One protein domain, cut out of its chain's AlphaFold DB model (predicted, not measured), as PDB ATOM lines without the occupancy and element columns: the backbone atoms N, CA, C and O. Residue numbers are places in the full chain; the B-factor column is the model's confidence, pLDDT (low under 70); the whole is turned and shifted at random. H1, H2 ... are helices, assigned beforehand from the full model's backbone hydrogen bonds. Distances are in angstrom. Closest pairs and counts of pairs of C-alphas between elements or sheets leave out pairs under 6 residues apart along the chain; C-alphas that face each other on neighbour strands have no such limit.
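This is residues 213 to 312 of the 684 residues of the protein "Ank2 protein" of Symbiodinium sp. CCMP2592 (UniProt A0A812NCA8). A compact body of short, crossed helices sends out an arm: the long last helix, H6, begins at H4, and residues 301 to 312 stick out beyond the body. In the body H2 packs on both H3 and H4, crossing each, and little H1 packs on H3. The printed part has 100 residues with six named helices, H1 to H6 in chain order, and no named strand: the class is all helix. The whole is compact, with a radius of gyration of the C-alphas of 14.3 A, and the arm adds to the length of its 50 by 23 by 23 A spans.

H6, residues 290 to 311, touches H4, residues 260 to 268, with residues 291 to 295 alone; the closest C-alphas, of Val 260 and Ala 292, are 4.7 A apart, at a steep tilt of 47 degrees, the same way. H5, residues 283 to 286, only just touches H6, with 3 pairs of C-alphas within 8 A, the closest being Met 284 and Arg 293 at 5.9 A. H2, residues 225 to 234, touches H4 at a steep tilt of 47 degrees, the same way, with C-alphas 226 and 262 closest at 5.5 A. H3, residues 241 to 249, touches H2 at a steep tilt of 49 degrees, opposite ways, with C-alphas 232 and 244 closest at 4.6 A. H1, residues 216 to 220, touches H3, with C-alphas 216 and 242 closest at 5.6 A. Among the pairs that are apart are H3 and H6. Every O i to N i+4 pair is within hydrogen-bond range in H1, H2, H3 and H4, and 17 of 18 are in H6; H5 is too short for such a pair.

H6 is 29.4 A long, from C-alpha 290 at (-13.597, -4.029, 14.083) to C-alpha 311 at (-38.505, 3.008, 28.016), with a kink of 34 degrees near residue 303. H2 measures 12.8 A, H4 12.3 A and H3 12.2 A; H1 begins at C-alpha 216 (-3.003, -14.306, 38.647).

The C-alphas farthest apart, of Asp 213 and Asp 312, are 49.8 A apart. The printed part has no cut, and the link from H4 to H5, residues 269 to 282, is long. The mean pLDDT of the printed part is 74.1, with residues 213 to 222, 234 to 242 and 299 to 312 under 70.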
ATOM      1  N   ASP A 213      -1.900 -21.754  43.721       62.44
ATOM      2  CA  ASP A 213      -2.133 -20.531  44.492       62.44
ATOM      3  C   ASP A 213      -1.387 -19.308  43.912       62.44
ATOM      4  O   ASP A 213      -1.319 -18.258  44.556       62.44
ATOM      5  N   ALA A 214      -0.755 -19.438  42.737       62.78
ATOM      6  CA  ALA A 214       0.023 -18.352  42.152       62.78
ATOM      7  C   ALA A 214      -0.879 -17.137  41.841       62.78
ATOM      8  O   ALA A 214      -1.919 -17.299  41.196       62.78
ATOM      9  N   PRO A 215      -0.505 -15.914  42.267       62.00
ATOM     10  CA  PRO A 215      -1.330 -14.728  42.065       62.00
ATOM     11  C   PRO A 215      -1.461 -14.397  40.577       62.00
ATOM     12  O   PRO A 215      -0.483 -14.010  39.928       62.00
ATOM     13  N   SER A 216      -2.686 -14.511  40.059       61.69
ATOM     14  CA  SER A 216      -3.003 -14.306  38.647       61.69
ATOM     15  C   SER A 216      -2.643 -12.905  38.163       61.69
ATOM     16  O   SER A 216      -2.003 -12.781  37.126       61.69
ATOM     17  N   ASP A 217      -2.924 -11.873  38.965       62.56
ATOM     18  CA  ASP A 217      -2.670 -10.461  38.646       62.56
ATOM     19  C   ASP A 217      -1.224 -10.192  38.192       62.56
ATOM     20  O   ASP A 217      -0.988  -9.412  37.271       62.56
ATOM     21  N   SER A 218      -0.248 -10.856  38.824       61.81
ATOM     22  CA  SER A 218       1.178 -10.712  38.493       61.81
ATOM     23  C   SER A 218       1.609 -11.491  37.249       61.81
ATOM     24  O   SER A 218       2.641 -11.187  36.665       61.81
ATOM     25  N   LEU A 219       0.839 -12.505  36.854       62.47
ATOM     26  CA  LEU A 219       1.174 -13.445  35.784       62.47
ATOM     27  C   LEU A 219       0.470 -13.106  34.470       62.47
ATOM     28  O   LEU A 219       1.004 -13.367  33.396       62.47
ATOM     29  N   THR A 220      -0.734 -12.541  34.549       67.38
ATOM     30  CA  THR A 220      -1.574 -12.262  33.384       67.38
ATOM     31  C   THR A 220      -1.456 -10.824  32.900       67.38
ATOM     32  O   THR A 220      -1.669 -10.588  31.714       67.38
ATOM     33  N   GLY A 221      -1.022  -9.889  33.756       63.84
ATOM     34  CA  GLY A 221      -0.936  -8.451  33.463       63.84
ATOM     35  C   GLY A 221      -0.051  -8.042  32.280       63.84
ATOM     36  O   GLY A 221      -0.085  -6.879  31.894       63.84
ATOM     37  N   HIS A 222       0.701  -8.978  31.695       65.44
ATOM     38  CA  HIS A 222       1.558  -8.768  30.525       65.44
ATOM     39  C   HIS A 222       1.208  -9.663  29.328       65.44
ATOM     40  O   HIS A 222       1.637  -9.393  28.209       65.44
ATOM     41  N   LEU A 223       0.391 -10.697  29.537       74.31
ATOM     42  CA  LEU A 223       0.008 -11.638  28.492       74.31
ATOM     43  C   LEU A 223      -1.139 -11.082  27.652       74.31
ATOM     44  O   LEU A 223      -2.082 -10.500  28.188       74.31
ATOM     45  N   SER A 224      -1.106 -11.340  26.341       79.94
ATOM     46  CA  SER A 224      -2.239 -11.026  25.459       79.94
ATOM     47  C   SER A 224      -3.532 -11.672  25.965       79.94
ATOM     48  O   SER A 224      -3.597 -12.888  26.178       79.94
ATOM     49  N   CYS A 225      -4.602 -10.881  26.054       84.88
ATOM     50  CA  CYS A 225      -5.920 -11.374  26.445       84.88
ATOM     51  C   CYS A 225      -6.419 -12.571  25.621       84.88
ATOM     52  O   CYS A 225      -7.112 -13.428  26.162       84.88
ATOM     53  N   ASN A 226      -6.047 -12.684  24.337       85.81
ATOM     54  CA  ASN A 226      -6.398 -13.858  23.528       85.81
ATOM     55  C   ASN A 226      -5.825 -15.147  24.121       85.81
ATOM     56  O   ASN A 226      -6.529 -16.149  24.204       85.81
ATOM     57  N   PHE A 227      -4.560 -15.106  24.541       79.94
ATOM     58  CA  PHE A 227      -3.880 -16.258  25.110       79.94
ATOM     59  C   PHE A 227      -4.463 -16.609  26.478       79.94
ATOM     60  O   PHE A 227      -4.835 -17.757  26.681       79.94
ATOM     61  N   VAL A 228      -4.624 -15.618  27.367       81.31
ATOM     62  CA  VAL A 228      -5.191 -15.820  28.715       81.31
ATOM     63  C   VAL A 228      -6.584 -16.448  28.650       81.31
ATOM     64  O   VAL A 228      -6.876 -17.395  29.378       81.31
ATOM     65  N   ILE A 229      -7.439 -15.973  27.740       84.50
ATOM     66  CA  ILE A 229      -8.767 -16.555  27.537       84.50
ATOM     67  C   ILE A 229      -8.671 -17.967  26.958       84.50
ATOM     68  O   ILE A 229      -9.364 -18.871  27.422       84.50
ATOM     69  N   ASP A 230      -7.842 -18.183  25.939       81.50
ATOM     70  CA  ASP A 230      -7.761 -19.483  25.278       81.50
ATOM     71  C   ASP A 230      -7.168 -20.561  26.201       81.50
ATOM     72  O   ASP A 230      -7.624 -21.703  26.163       81.50
ATOM     73  N   THR A 231      -6.224 -20.219  27.081       76.12
ATOM     74  CA  THR A 231      -5.660 -21.154  28.066       76.12
ATOM     75  C   THR A 231      -6.564 -21.349  29.279       76.12
ATOM     76  O   THR A 231      -6.848 -22.495  29.638       76.12
ATOM     77  N   GLY A 232      -7.060 -20.261  29.877       77.25
ATOM     78  CA  GLY A 232      -7.901 -20.300  31.075       77.25
ATOM     79  C   GLY A 232      -9.295 -20.877  30.815       77.25
ATOM     80  O   GLY A 232      -9.817 -21.640  31.624       77.25
ATOM     81  N   CYS A 233      -9.887 -20.578  29.654       76.94
ATOM     82  CA  CYS A 233     -11.246 -21.004  29.302       76.94
ATOM     83  C   CYS A 233     -11.301 -22.149  28.280       76.94
ATOM     84  O   CYS A 233     -12.345 -22.788  28.143       76.94
ATOM     85  N   GLY A 234     -10.211 -22.433  27.553       67.94
ATOM     86  CA  GLY A 234     -10.154 -23.488  26.529       67.94
ATOM     87  C   GLY A 234      -9.874 -24.902  27.052       67.94
ATOM     88  O   GLY A 234      -9.994 -25.857  26.287       67.94
ATOM     89  N   GLY A 235      -9.560 -25.063  28.342       59.44
ATOM     90  CA  GLY A 235      -9.573 -26.362  29.029       59.44
ATOM     91  C   GLY A 235      -8.221 -27.056  29.238       59.44
ATOM     92  O   GLY A 235      -8.196 -28.066  29.938       59.44
ATOM     93  N   ASN A 236      -7.104 -26.525  28.721       57.81
ATOM     94  CA  ASN A 236      -5.774 -27.126  28.939       57.81
ATOM     95  C   ASN A 236      -5.286 -27.015  30.396       57.81
ATOM     96  O   ASN A 236      -4.609 -27.918  30.872       57.81
ATOM     97  N   LEU A 237      -5.667 -25.958  31.120       61.50
ATOM     98  CA  LEU A 237      -5.244 -25.694  32.506       61.50
ATOM     99  C   LEU A 237      -6.446 -25.606  33.459       61.50
ATOM    100  O   LEU A 237      -6.477 -24.799  34.381       61.50
ATOM    101  N   SER A 238      -7.462 -26.450  33.241       52.50
ATOM    102  CA  SER A 238      -8.715 -26.461  34.027       52.50
ATOM    103  C   SER A 238      -8.541 -26.664  35.542       52.50
ATOM    104  O   SER A 238      -9.504 -26.497  36.286       52.50
ATOM    105  N   HIS A 239      -7.337 -27.013  35.998       57.16
ATOM    106  CA  HIS A 239      -6.987 -27.192  37.402       57.16
ATOM    107  C   HIS A 239      -6.513 -25.904  38.100       57.16
ATOM    108  O   HIS A 239      -6.365 -25.921  39.319       57.16
ATOM    109  N   VAL A 240      -6.292 -24.799  37.375       61.97
ATOM    110  CA  VAL A 240      -5.829 -23.537  37.973       61.97
ATOM    111  C   VAL A 240      -6.969 -22.516  37.991       61.97
ATOM    112  O   VAL A 240      -7.169 -21.768  37.034       61.97
ATOM    113  N   GLU A 241      -7.744 -22.489  39.081       68.12
ATOM    114  CA  GLU A 241      -8.883 -21.564  39.257       68.12
ATOM    115  C   GLU A 241      -8.473 -20.096  39.056       68.12
ATOM    116  O   GLU A 241      -9.172 -19.356  38.364       68.12
ATOM    117  N   ALA A 242      -7.279 -19.714  39.523       68.56
ATOM    118  CA  ALA A 242      -6.723 -18.372  39.348       68.56
ATOM    119  C   ALA A 242      -6.614 -17.939  37.868       68.56
ATOM    120  O   ALA A 242      -6.822 -16.772  37.538       68.56
ATOM    121  N   TRP A 243      -6.347 -18.873  36.945       73.56
ATOM    122  CA  TRP A 243      -6.274 -18.576  35.507       73.56
ATOM    123  C   TRP A 243      -7.636 -18.350  34.875       73.56
ATOM    124  O   TRP A 243      -7.790 -17.497  33.998       73.56
ATOM    125  N   LYS A 244      -8.635 -19.111  35.319       77.31
ATOM    126  CA  LYS A 244     -10.010 -18.906  34.884       77.31
ATOM    127  C   LYS A 244     -10.523 -17.555  35.379       77.31
ATOM    128  O   LYS A 244     -11.123 -16.823  34.594       77.31
ATOM    129  N   ASP A 245     -10.246 -17.209  36.632       79.31
ATOM    130  CA  ASP A 245     -10.659 -15.935  37.221       79.31
ATOM    131  C   ASP A 245     -10.019 -14.746  36.498       79.31
ATOM    132  O   ASP A 245     -10.731 -13.821  36.100       79.31
ATOM    133  N   ALA A 246      -8.717 -14.806  36.204       78.06
ATOM    134  CA  ALA A 246      -8.056 -13.774  35.407       78.06
ATOM    135  C   ALA A 246      -8.594 -13.664  33.979       78.06
ATOM    136  O   ALA A 246      -8.747 -12.553  33.466       78.06
ATOM    137  N   ALA A 247      -8.923 -14.789  33.337       83.25
ATOM    138  CA  ALA A 247      -9.551 -14.781  32.022       83.25
ATOM    139  C   ALA A 247     -10.939 -14.124  32.063       83.25
ATOM    140  O   ALA A 247     -11.234 -13.270  31.229       83.25
ATOM    141  N   VAL A 248     -11.779 -14.474  33.042       84.38
ATOM    142  CA  VAL A 248     -13.129 -13.911  33.212       84.38
ATOM    143  C   VAL A 248     -13.069 -12.416  33.522       84.38
ATOM    144  O   VAL A 248     -13.804 -11.641  32.910       84.38
ATOM    145  N   GLN A 249     -12.163 -11.999  34.405       84.44
ATOM    146  CA  GLN A 249     -11.992 -10.600  34.795       84.44
ATOM    147  C   GLN A 249     -11.175  -9.766  33.792       84.44
ATOM    148  O   GLN A 249     -11.042  -8.559  33.992       84.44
ATOM    149  N   LEU A 250     -10.663 -10.375  32.713       82.69
ATOM    150  CA  LEU A 250      -9.774  -9.740  31.731       82.69
ATOM    151  C   LEU A 250      -8.567  -9.056  32.392       82.69
ATOM    152  O   LEU A 250      -8.206  -7.931  32.045       82.69
ATOM    153  N   GLN A 251      -7.927  -9.740  33.340       81.00
ATOM    154  CA  GLN A 251      -6.706  -9.273  34.004       81.00
ATOM    155  C   GLN A 251      -5.481  -9.442  33.094       81.00
ATOM    156  O   GLN A 251      -4.495 -10.059  33.469       81.00
ATOM    157  N   CYS A 252      -5.550  -8.963  31.861       81.50
ATOM    158  CA  CYS A 252      -4.565  -9.230  30.823       81.50
ATOM    159  C   CYS A 252      -4.104  -7.950  30.142       81.50
ATOM    160  O   CYS A 252      -4.818  -6.941  30.128       81.50
ATOM    161  N   ASP A 253      -2.917  -8.004  29.546       72.62
ATOM    162  CA  ASP A 253      -2.467  -6.915  28.695       72.62
ATOM    163  C   ASP A 253      -3.115  -7.023  27.311       72.62
ATOM    164  O   ASP A 253      -3.547  -8.083  26.844       72.62
ATOM    165  N   ARG A 254      -3.163  -5.892  26.614       80.31
ATOM    166  CA  ARG A 254      -3.551  -5.837  25.201       80.31
ATOM    167  C   ARG A 254      -4.974  -6.321  24.914       80.31
ATOM    168  O   ARG A 254      -5.245  -6.964  23.901       80.31
ATOM    169  N   VAL A 255      -5.923  -5.886  25.746       85.31
ATOM    170  CA  VAL A 255      -7.381  -6.004  25.503       85.31
ATOM    171  C   VAL A 255      -7.774  -5.541  24.087       85.31
ATOM    172  O   VAL A 255      -8.725  -6.049  23.495       85.31
ATOM    173  N   TYR A 256      -7.022  -4.602  23.506       84.00
ATOM    174  CA  TYR A 256      -7.264  -4.085  22.161       84.00
ATOM    175  C   TYR A 256      -7.108  -5.131  21.037       84.00
ATOM    176  O   TYR A 256      -7.749  -4.981  19.994       84.00
ATOM    177  N   GLU A 257      -6.346  -6.210  21.260       85.19
ATOM    178  CA  GLU A 257      -6.066  -7.278  20.281       85.19
ATOM    179  C   GLU A 257      -7.100  -8.418  20.290       85.19
ATOM    180  O   GLU A 257      -6.942  -9.403  19.563       85.19
ATOM    181  N   LEU A 258      -8.155  -8.324  21.107       90.25
ATOM    182  CA  LEU A 258      -9.137  -9.397  21.276       90.25
ATOM    183  C   LEU A 258      -9.760  -9.859  19.947       90.25
ATOM    184  O   LEU A 258     -10.298  -9.074  19.161       90.25
ATOM    185  N   SER A 259      -9.716 -11.171  19.722       90.06
ATOM    186  CA  SER A 259     -10.328 -11.831  18.572       90.06
ATOM    187  C   SER A 259     -11.795 -12.182  18.837       90.06
ATOM    188  O   SER A 259     -12.223 -12.351  19.981       90.06
ATOM    189  N   VAL A 260     -12.582 -12.366  17.771       89.31
ATOM    190  CA  VAL A 260     -13.974 -12.845  17.883       89.31
ATOM    191  C   VAL A 260     -14.029 -14.223  18.555       89.31
ATOM    192  O   VAL A 260     -14.915 -14.473  19.368       89.31
ATOM    193  N   ALA A 261     -13.082 -15.113  18.238       87.19
ATOM    194  CA  ALA A 261     -13.030 -16.462  18.797       87.19
ATOM    195  C   ALA A 261     -12.731 -16.446  20.304       87.19
ATOM    196  O   ALA A 261     -13.415 -17.124  21.073       87.19
ATOM    197  N   SER A 262     -11.773 -15.626  20.738       88.31
ATOM    198  CA  SER A 262     -11.461 -15.459  22.160       88.31
ATOM    199  C   SER A 262     -12.609 -14.762  22.892       88.31
ATOM    200  O   SER A 262     -13.033 -15.249  23.928       88.31
ATOM    201  N   LEU A 263     -13.240 -13.726  22.328       89.31
ATOM    202  CA  LEU A 263     -14.444 -13.121  22.928       89.31
ATOM    203  C   LEU A 263     -15.605 -14.110  23.074       89.31
ATOM    204  O   LEU A 263     -16.322 -14.088  24.073       89.31
ATOM    205  N   GLN A 264     -15.801 -14.996  22.096       89.06
ATOM    206  CA  GLN A 264     -16.788 -16.070  22.198       89.06
ATOM    207  C   GLN A 264     -16.478 -17.008  23.363       89.06
ATOM    208  O   GLN A 264     -17.391 -17.321  24.128       89.06
ATOM    209  N   ARG A 265     -15.216 -17.430  23.515       86.12
ATOM    210  CA  ARG A 265     -14.777 -18.287  24.629       86.12
ATOM    211  C   ARG A 265     -14.879 -17.585  25.970       86.12
ATOM    212  O   ARG A 265     -15.401 -18.167  26.907       86.12
ATOM    213  N   TRP A 266     -14.464 -16.329  26.050       89.12
ATOM    214  CA  TRP A 266     -14.579 -15.520  27.254       89.12
ATOM    215  C   TRP A 266     -16.032 -15.427  27.732       89.12
ATOM    216  O   TRP A 266     -16.328 -15.739  28.881       89.12
ATOM    217  N   LEU A 267     -16.971 -15.146  26.822       87.00
ATOM    218  CA  LEU A 267     -18.404 -15.151  27.138       87.00
ATOM    219  C   LEU A 267     -18.929 -16.548  27.513       87.00
ATOM    220  O   LEU A 267     -19.851 -16.655  28.314       87.00
ATOM    221  N   GLN A 268     -18.379 -17.629  26.945       84.00
ATOM    222  CA  GLN A 268     -18.709 -19.006  27.355       84.00
ATOM    223  C   GLN A 268     -18.168 -19.347  28.750       84.00
ATOM    224  O   GLN A 268     -18.742 -20.179  29.446       84.00
ATOM    225  N   CYS A 269     -17.081 -18.695  29.151       80.38
ATOM    226  CA  CYS A 269     -16.376 -18.894  30.411       80.38
ATOM    227  C   CYS A 269     -17.005 -18.140  31.594       80.38
ATOM    228  O   CYS A 269     -16.589 -18.348  32.730       80.38
ATOM    229  N   GLY A 270     -18.010 -17.294  31.332       81.25
ATOM    230  CA  GLY A 270     -18.657 -16.440  32.333       81.25
ATOM    231  C   GLY A 270     -18.194 -14.981  32.315       81.25
ATOM    232  O   GLY A 270     -18.462 -14.260  33.268       81.25
ATOM    233  N   GLY A 271     -17.504 -14.540  31.258       83.75
ATOM    234  CA  GLY A 271     -17.115 -13.142  31.070       83.75
ATOM    235  C   GLY A 271     -18.306 -12.179  31.042       83.75
ATOM    236  O   GLY A 271     -19.325 -12.458  30.401       83.75
ATOM    237  N   ASP A 272     -18.167 -11.040  31.719       83.00
ATOM    238  CA  ASP A 272     -19.207 -10.015  31.838       83.00
ATOM    239  C   ASP A 272     -19.226  -9.082  30.619       83.00
ATOM    240  O   ASP A 272     -18.304  -8.308  30.405       83.00
ATOM    241  N   ILE A 273     -20.295  -9.097  29.821       81.31
ATOM    242  CA  ILE A 273     -20.402  -8.232  28.634       81.31
ATOM    243  C   ILE A 273     -20.399  -6.733  28.972       81.31
ATOM    244  O   ILE A 273     -19.981  -5.929  28.136       81.31
ATOM    245  N   ASP A 274     -20.823  -6.379  30.185       80.06
ATOM    246  CA  ASP A 274     -20.814  -5.018  30.714       80.06
ATOM    247  C   ASP A 274     -19.499  -4.720  31.455       80.06
ATOM    248  O   ASP A 274     -19.437  -3.819  32.289       80.06
ATOM    249  N   TRP A 275     -18.422  -5.450  31.151       86.81
ATOM    250  CA  TRP A 275     -17.104  -5.199  31.717       86.81
ATOM    251  C   TRP A 275     -16.617  -3.777  31.418       86.81
ATOM    252  O   TRP A 275     -16.721  -3.262  30.293       86.81
ATOM    253  N   HIS A 276     -16.019  -3.171  32.439       82.81
ATOM    254  CA  HIS A 276     -15.356  -1.879  32.363       82.81
ATOM    255  C   HIS A 276     -13.924  -2.009  32.880       82.81
ATOM    256  O   HIS A 276     -13.668  -2.748  33.830       82.81
ATOM    257  N   ASP A 277     -13.003  -1.257  32.277       81.88
ATOM    258  CA  ASP A 277     -11.641  -1.165  32.796       81.88
ATOM    259  C   ASP A 277     -11.597  -0.391  34.126       81.88
ATOM    260  O   ASP A 277     -12.587   0.187  34.585       81.88
ATOM    261  N   SER A 278     -10.417  -0.325  34.746       78.25
ATOM    262  CA  SER A 278     -10.203   0.422  35.994       78.25
ATOM    263  C   SER A 278     -10.510   1.924  35.886       78.25
ATOM    264  O   SER A 278     -10.654   2.593  36.907       78.25
ATOM    265  N   ALA A 279     -10.593   2.471  34.669       81.88
ATOM    266  CA  ALA A 279     -10.980   3.852  34.398       81.88
ATOM    267  C   ALA A 279     -12.487   4.008  34.100       81.88
ATOM    268  O   ALA A 279     -12.950   5.128  33.877       81.88
ATOM    269  N   GLY A 280     -13.261   2.918  34.111       83.19
ATOM    270  CA  GLY A 280     -14.685   2.911  33.778       83.19
ATOM    271  C   GLY A 280     -14.966   2.917  32.272       83.19
ATOM    272  O   GLY A 280     -16.079   3.237  31.857       83.19
ATOM    273  N   THR A 281     -13.978   2.602  31.436       84.56
ATOM    274  CA  THR A 281     -14.136   2.503  29.983       84.56
ATOM    275  C   THR A 281     -14.750   1.148  29.625       84.56
ATOM    276  O   THR A 281     -14.168   0.121  29.974       84.56
ATOM    277  N   PRO A 282     -15.878   1.103  28.893       86.00
ATOM    278  CA  PRO A 282     -16.485  -0.158  28.473       86.00
ATOM    279  C   PRO A 282     -15.545  -0.974  27.583       86.00
ATOM    280  O   PRO A 282     -14.864  -0.404  26.721       86.00
ATOM    281  N   LEU A 283     -15.589  -2.306  27.702       86.25
ATOM    282  CA  LEU A 283     -14.787  -3.241  26.898       86.25
ATOM    283  C   LEU A 283     -14.814  -2.918  25.393       86.25
ATOM    284  O   LEU A 283     -13.786  -2.913  24.717       86.25
ATOM    285  N   MET A 284     -15.995  -2.578  24.871       83.88
ATOM    286  CA  MET A 284     -16.213  -2.247  23.459       83.88
ATOM    287  C   MET A 284     -15.309  -1.124  22.933       83.88
ATOM    288  O   MET A 284     -14.902  -1.152  21.772       83.88
ATOM    289  N   ASN A 285     -15.005  -0.143  23.782       84.56
ATOM    290  CA  ASN A 285     -14.194   1.014  23.415       84.56
ATOM    291  C   ASN A 285     -12.691   0.717  23.485       84.56
ATOM    292  O   ASN A 285     -11.899   1.478  22.938       84.56
ATOM    293  N   ARG A 286     -12.298  -0.373  24.154       88.12
ATOM    294  CA  ARG A 286     -10.905  -0.818  24.272       88.12
ATOM    295  C   ARG A 286     -10.486  -1.715  23.112       88.12
ATOM    296  O   ARG A 286      -9.319  -1.710  22.751       88.12
ATOM    297  N   ILE A 287     -11.419  -2.461  22.526       88.50
ATOM    298  CA  ILE A 287     -11.152  -3.374  21.410       88.50
ATOM    299  C   ILE A 287     -10.916  -2.569  20.132       88.50
ATOM    300  O   ILE A 287     -11.791  -1.810  19.712       88.50
ATOM    301  N   GLU A 288      -9.770  -2.758  19.475       88.56
ATOM    302  CA  GLU A 288      -9.459  -2.122  18.187       88.56
ATOM    303  C   GLU A 288      -9.998  -2.924  16.998       88.56
ATOM    304  O   GLU A 288     -10.466  -2.336  16.015       88.56
ATOM    305  N   ASN A 289     -10.018  -4.256  17.116       88.38
ATOM    306  CA  ASN A 289     -10.523  -5.159  16.089       88.38
ATOM    307  C   ASN A 289     -12.006  -4.870  15.766       88.38
ATOM    308  O   ASN A 289     -12.900  -5.033  16.598       88.38
ATOM    309  N   ALA A 290     -12.268  -4.439  14.527       85.25
ATOM    310  CA  ALA A 290     -13.597  -4.029  14.083       85.25
ATOM    311  C   ALA A 290     -14.618  -5.178  14.084       85.25
ATOM    312  O   ALA A 290     -15.772  -4.946  14.432       85.25
ATOM    313  N   GLU A 291     -14.202  -6.401  13.750       86.50
ATOM    314  CA  GLU A 291     -15.087  -7.574  13.742       86.50
ATOM    315  C   GLU A 291     -15.470  -7.992  15.163       86.50
ATOM    316  O   GLU A 291     -16.630  -8.287  15.443       86.50
ATOM    317  N   ALA A 292     -14.504  -7.964  16.082       86.19
ATOM    318  CA  ALA A 292     -14.721  -8.215  17.504       86.19
ATOM    319  C   ALA A 292     -15.658  -7.170  18.131       86.19
ATOM    320  O   ALA A 292     -16.574  -7.514  18.886       86.19
ATOM    321  N   ARG A 293     -15.481  -5.897  17.760       87.12
ATOM    322  CA  ARG A 293     -16.358  -4.804  18.183       87.12
ATOM    323  C   ARG A 293     -17.770  -4.966  17.630       87.12
ATOM    324  O   ARG A 293     -18.719  -4.855  18.397       87.12
ATOM    325  N   ASP A 294     -17.915  -5.271  16.339       81.75
ATOM    326  CA  ASP A 294     -19.225  -5.489  15.716       81.75
ATOM    327  C   ASP A 294     -19.934  -6.706  16.322       81.75
ATOM    328  O   ASP A 294     -21.119  -6.644  16.638       81.75
ATOM    329  N   TYR A 295     -19.199  -7.783  16.609       83.31
ATOM    330  CA  TYR A 295     -19.719  -8.950  17.318       83.31
ATOM    331  C   TYR A 295     -20.301  -8.586  18.696       83.31
ATOM    332  O   TYR A 295     -21.447  -8.943  19.001       83.31
ATOM    333  N   LEU A 296     -19.554  -7.837  19.517       80.50
ATOM    334  CA  LEU A 296     -20.054  -7.346  20.806       80.50
ATOM    335  C   LEU A 296     -21.214  -6.364  20.624       80.50
ATOM    336  O   LEU A 296     -22.191  -6.427  21.366       80.50
ATOM    337  N   GLN A 297     -21.163  -5.502  19.608       78.94
ATOM    338  CA  GLN A 297     -22.184  -4.493  19.339       78.94
ATOM    339  C   GLN A 297     -23.497  -5.125  18.906       78.94
ATOM    340  O   GLN A 297     -24.551  -4.724  19.398       78.94
ATOM    341  N   GLN A 298     -23.464  -6.164  18.075       74.12
ATOM    342  CA  GLN A 298     -24.632  -6.972  17.731       74.12
ATOM    343  C   GLN A 298     -25.220  -7.675  18.964       74.12
ATOM    344  O   GLN A 298     -26.440  -7.807  19.086       74.12
ATOM    345  N   ARG A 299     -24.374  -8.110  19.905       69.25
ATOM    346  CA  ARG A 299     -24.812  -8.793  21.131       69.25
ATOM    347  C   ARG A 299     -25.424  -7.818  22.147       69.25
ATOM    348  O   ARG A 299     -26.511  -8.085  22.654       69.25
ATOM    349  N   MET A 300     -24.814  -6.647  22.334       66.19
ATOM    350  CA  MET A 300     -25.324  -5.547  23.162       66.19
ATOM    351  C   MET A 300     -26.578  -4.896  22.573       66.19
ATOM    352  O   MET A 300     -27.517  -4.616  23.306       66.19
ATOM    353  N   THR A 301     -26.673  -4.695  21.255       57.69
ATOM    354  CA  THR A 301     -27.881  -4.119  20.625       57.69
ATOM    355  C   THR A 301     -29.089  -5.040  20.708       57.69
ATOM    356  O   THR A 301     -30.204  -4.546  20.869       57.69
ATOM    357  N   ARG A 302     -28.903  -6.365  20.689       53.84
ATOM    358  CA  ARG A 302     -29.988  -7.312  20.999       53.84
ATOM    359  C   ARG A 302     -30.520  -7.126  22.424       53.84
ATOM    360  O   ARG A 302     -31.728  -7.225  22.614       53.84
ATOM    361  N   MET A 303     -29.661  -6.795  23.391       47.84
ATOM    362  CA  MET A 303     -30.065  -6.482  24.771       47.84
ATOM    363  C   MET A 303     -30.639  -5.057  24.911       47.84
ATOM    364  O   MET A 303     -31.662  -4.855  25.562       47.84
ATOM    365  N   ALA A 304     -30.065  -4.069  24.224       43.09
ATOM    366  CA  ALA A 304     -30.519  -2.680  24.241       43.09
ATOM    367  C   ALA A 304     -31.853  -2.471  23.504       43.09
ATOM    368  O   ALA A 304     -32.609  -1.571  23.861       43.09
ATOM    369  N   LEU A 305     -32.176  -3.299  22.503       38.72
ATOM    370  CA  LEU A 305     -33.489  -3.308  21.854       38.72
ATOM    371  C   LEU A 305     -34.585  -3.658  22.867       38.72
ATOM    372  O   LEU A 305     -35.621  -2.997  22.870       38.72
ATOM    373  N   VAL A 306     -34.320  -4.629  23.751       42.38
ATOM    374  CA  VAL A 306     -35.209  -5.027  24.858       42.38
ATOM    375  C   VAL A 306     -35.328  -3.897  25.887       42.38
ATOM    376  O   VAL A 306     -36.431  -3.558  26.305       42.38
ATOM    377  N   ALA A 307     -34.220  -3.239  26.236       40.62
ATOM    378  CA  ALA A 307     -34.232  -2.110  27.170       40.62
ATOM    379  C   ALA A 307     -34.942  -0.857  26.610       40.62
ATOM    380  O   ALA A 307     -35.682  -0.188  27.331       40.62
ATOM    381  N   ARG A 308     -34.785  -0.549  25.312       36.59
ATOM    382  CA  ARG A 308     -35.473   0.576  24.646       36.59
ATOM    383  C   ARG A 308     -36.966   0.339  24.468       36.59
ATOM    384  O   ARG A 308     -37.733   1.284  24.619       36.59
ATOM    385  N   THR A 309     -37.397  -0.899  24.207       37.00
ATOM    386  CA  THR A 309     -38.840  -1.208  24.144       37.00
ATOM    387  C   THR A 309     -39.539  -0.945  25.477       37.00
ATOM    388  O   THR A 309     -40.713  -0.581  25.481       37.00
ATOM    389  N   LEU A 310     -38.811  -1.061  26.593       41.81
ATOM    390  CA  LEU A 310     -39.316  -0.795  27.941       41.81
ATOM    391  C   LEU A 310     -39.378   0.702  28.310       41.81
ATOM    392  O   LEU A 310     -40.143   1.056  29.204       41.81
ATOM    393  N   GLN A 311     -38.611   1.582  27.649       37.84
ATOM    394  CA  GLN A 311     -38.505   3.008  28.016       37.84
ATOM    395  C   GLN A 311     -39.361   3.974  27.175       37.84
ATOM    396  O   GLN A 311     -39.612   5.095  27.622       37.84
ATOM    397  N   ASP A 312     -39.838   3.582  25.990       39.12
ATOM    398  CA  ASP A 312     -40.621   4.480  25.128       39.12
ATOM    399  C   ASP A 312     -42.076   4.646  25.608       39.12
ATOM    400  O   ASP A 312     -42.874   3.709  25.613       39.12
TER     401      ASP A 312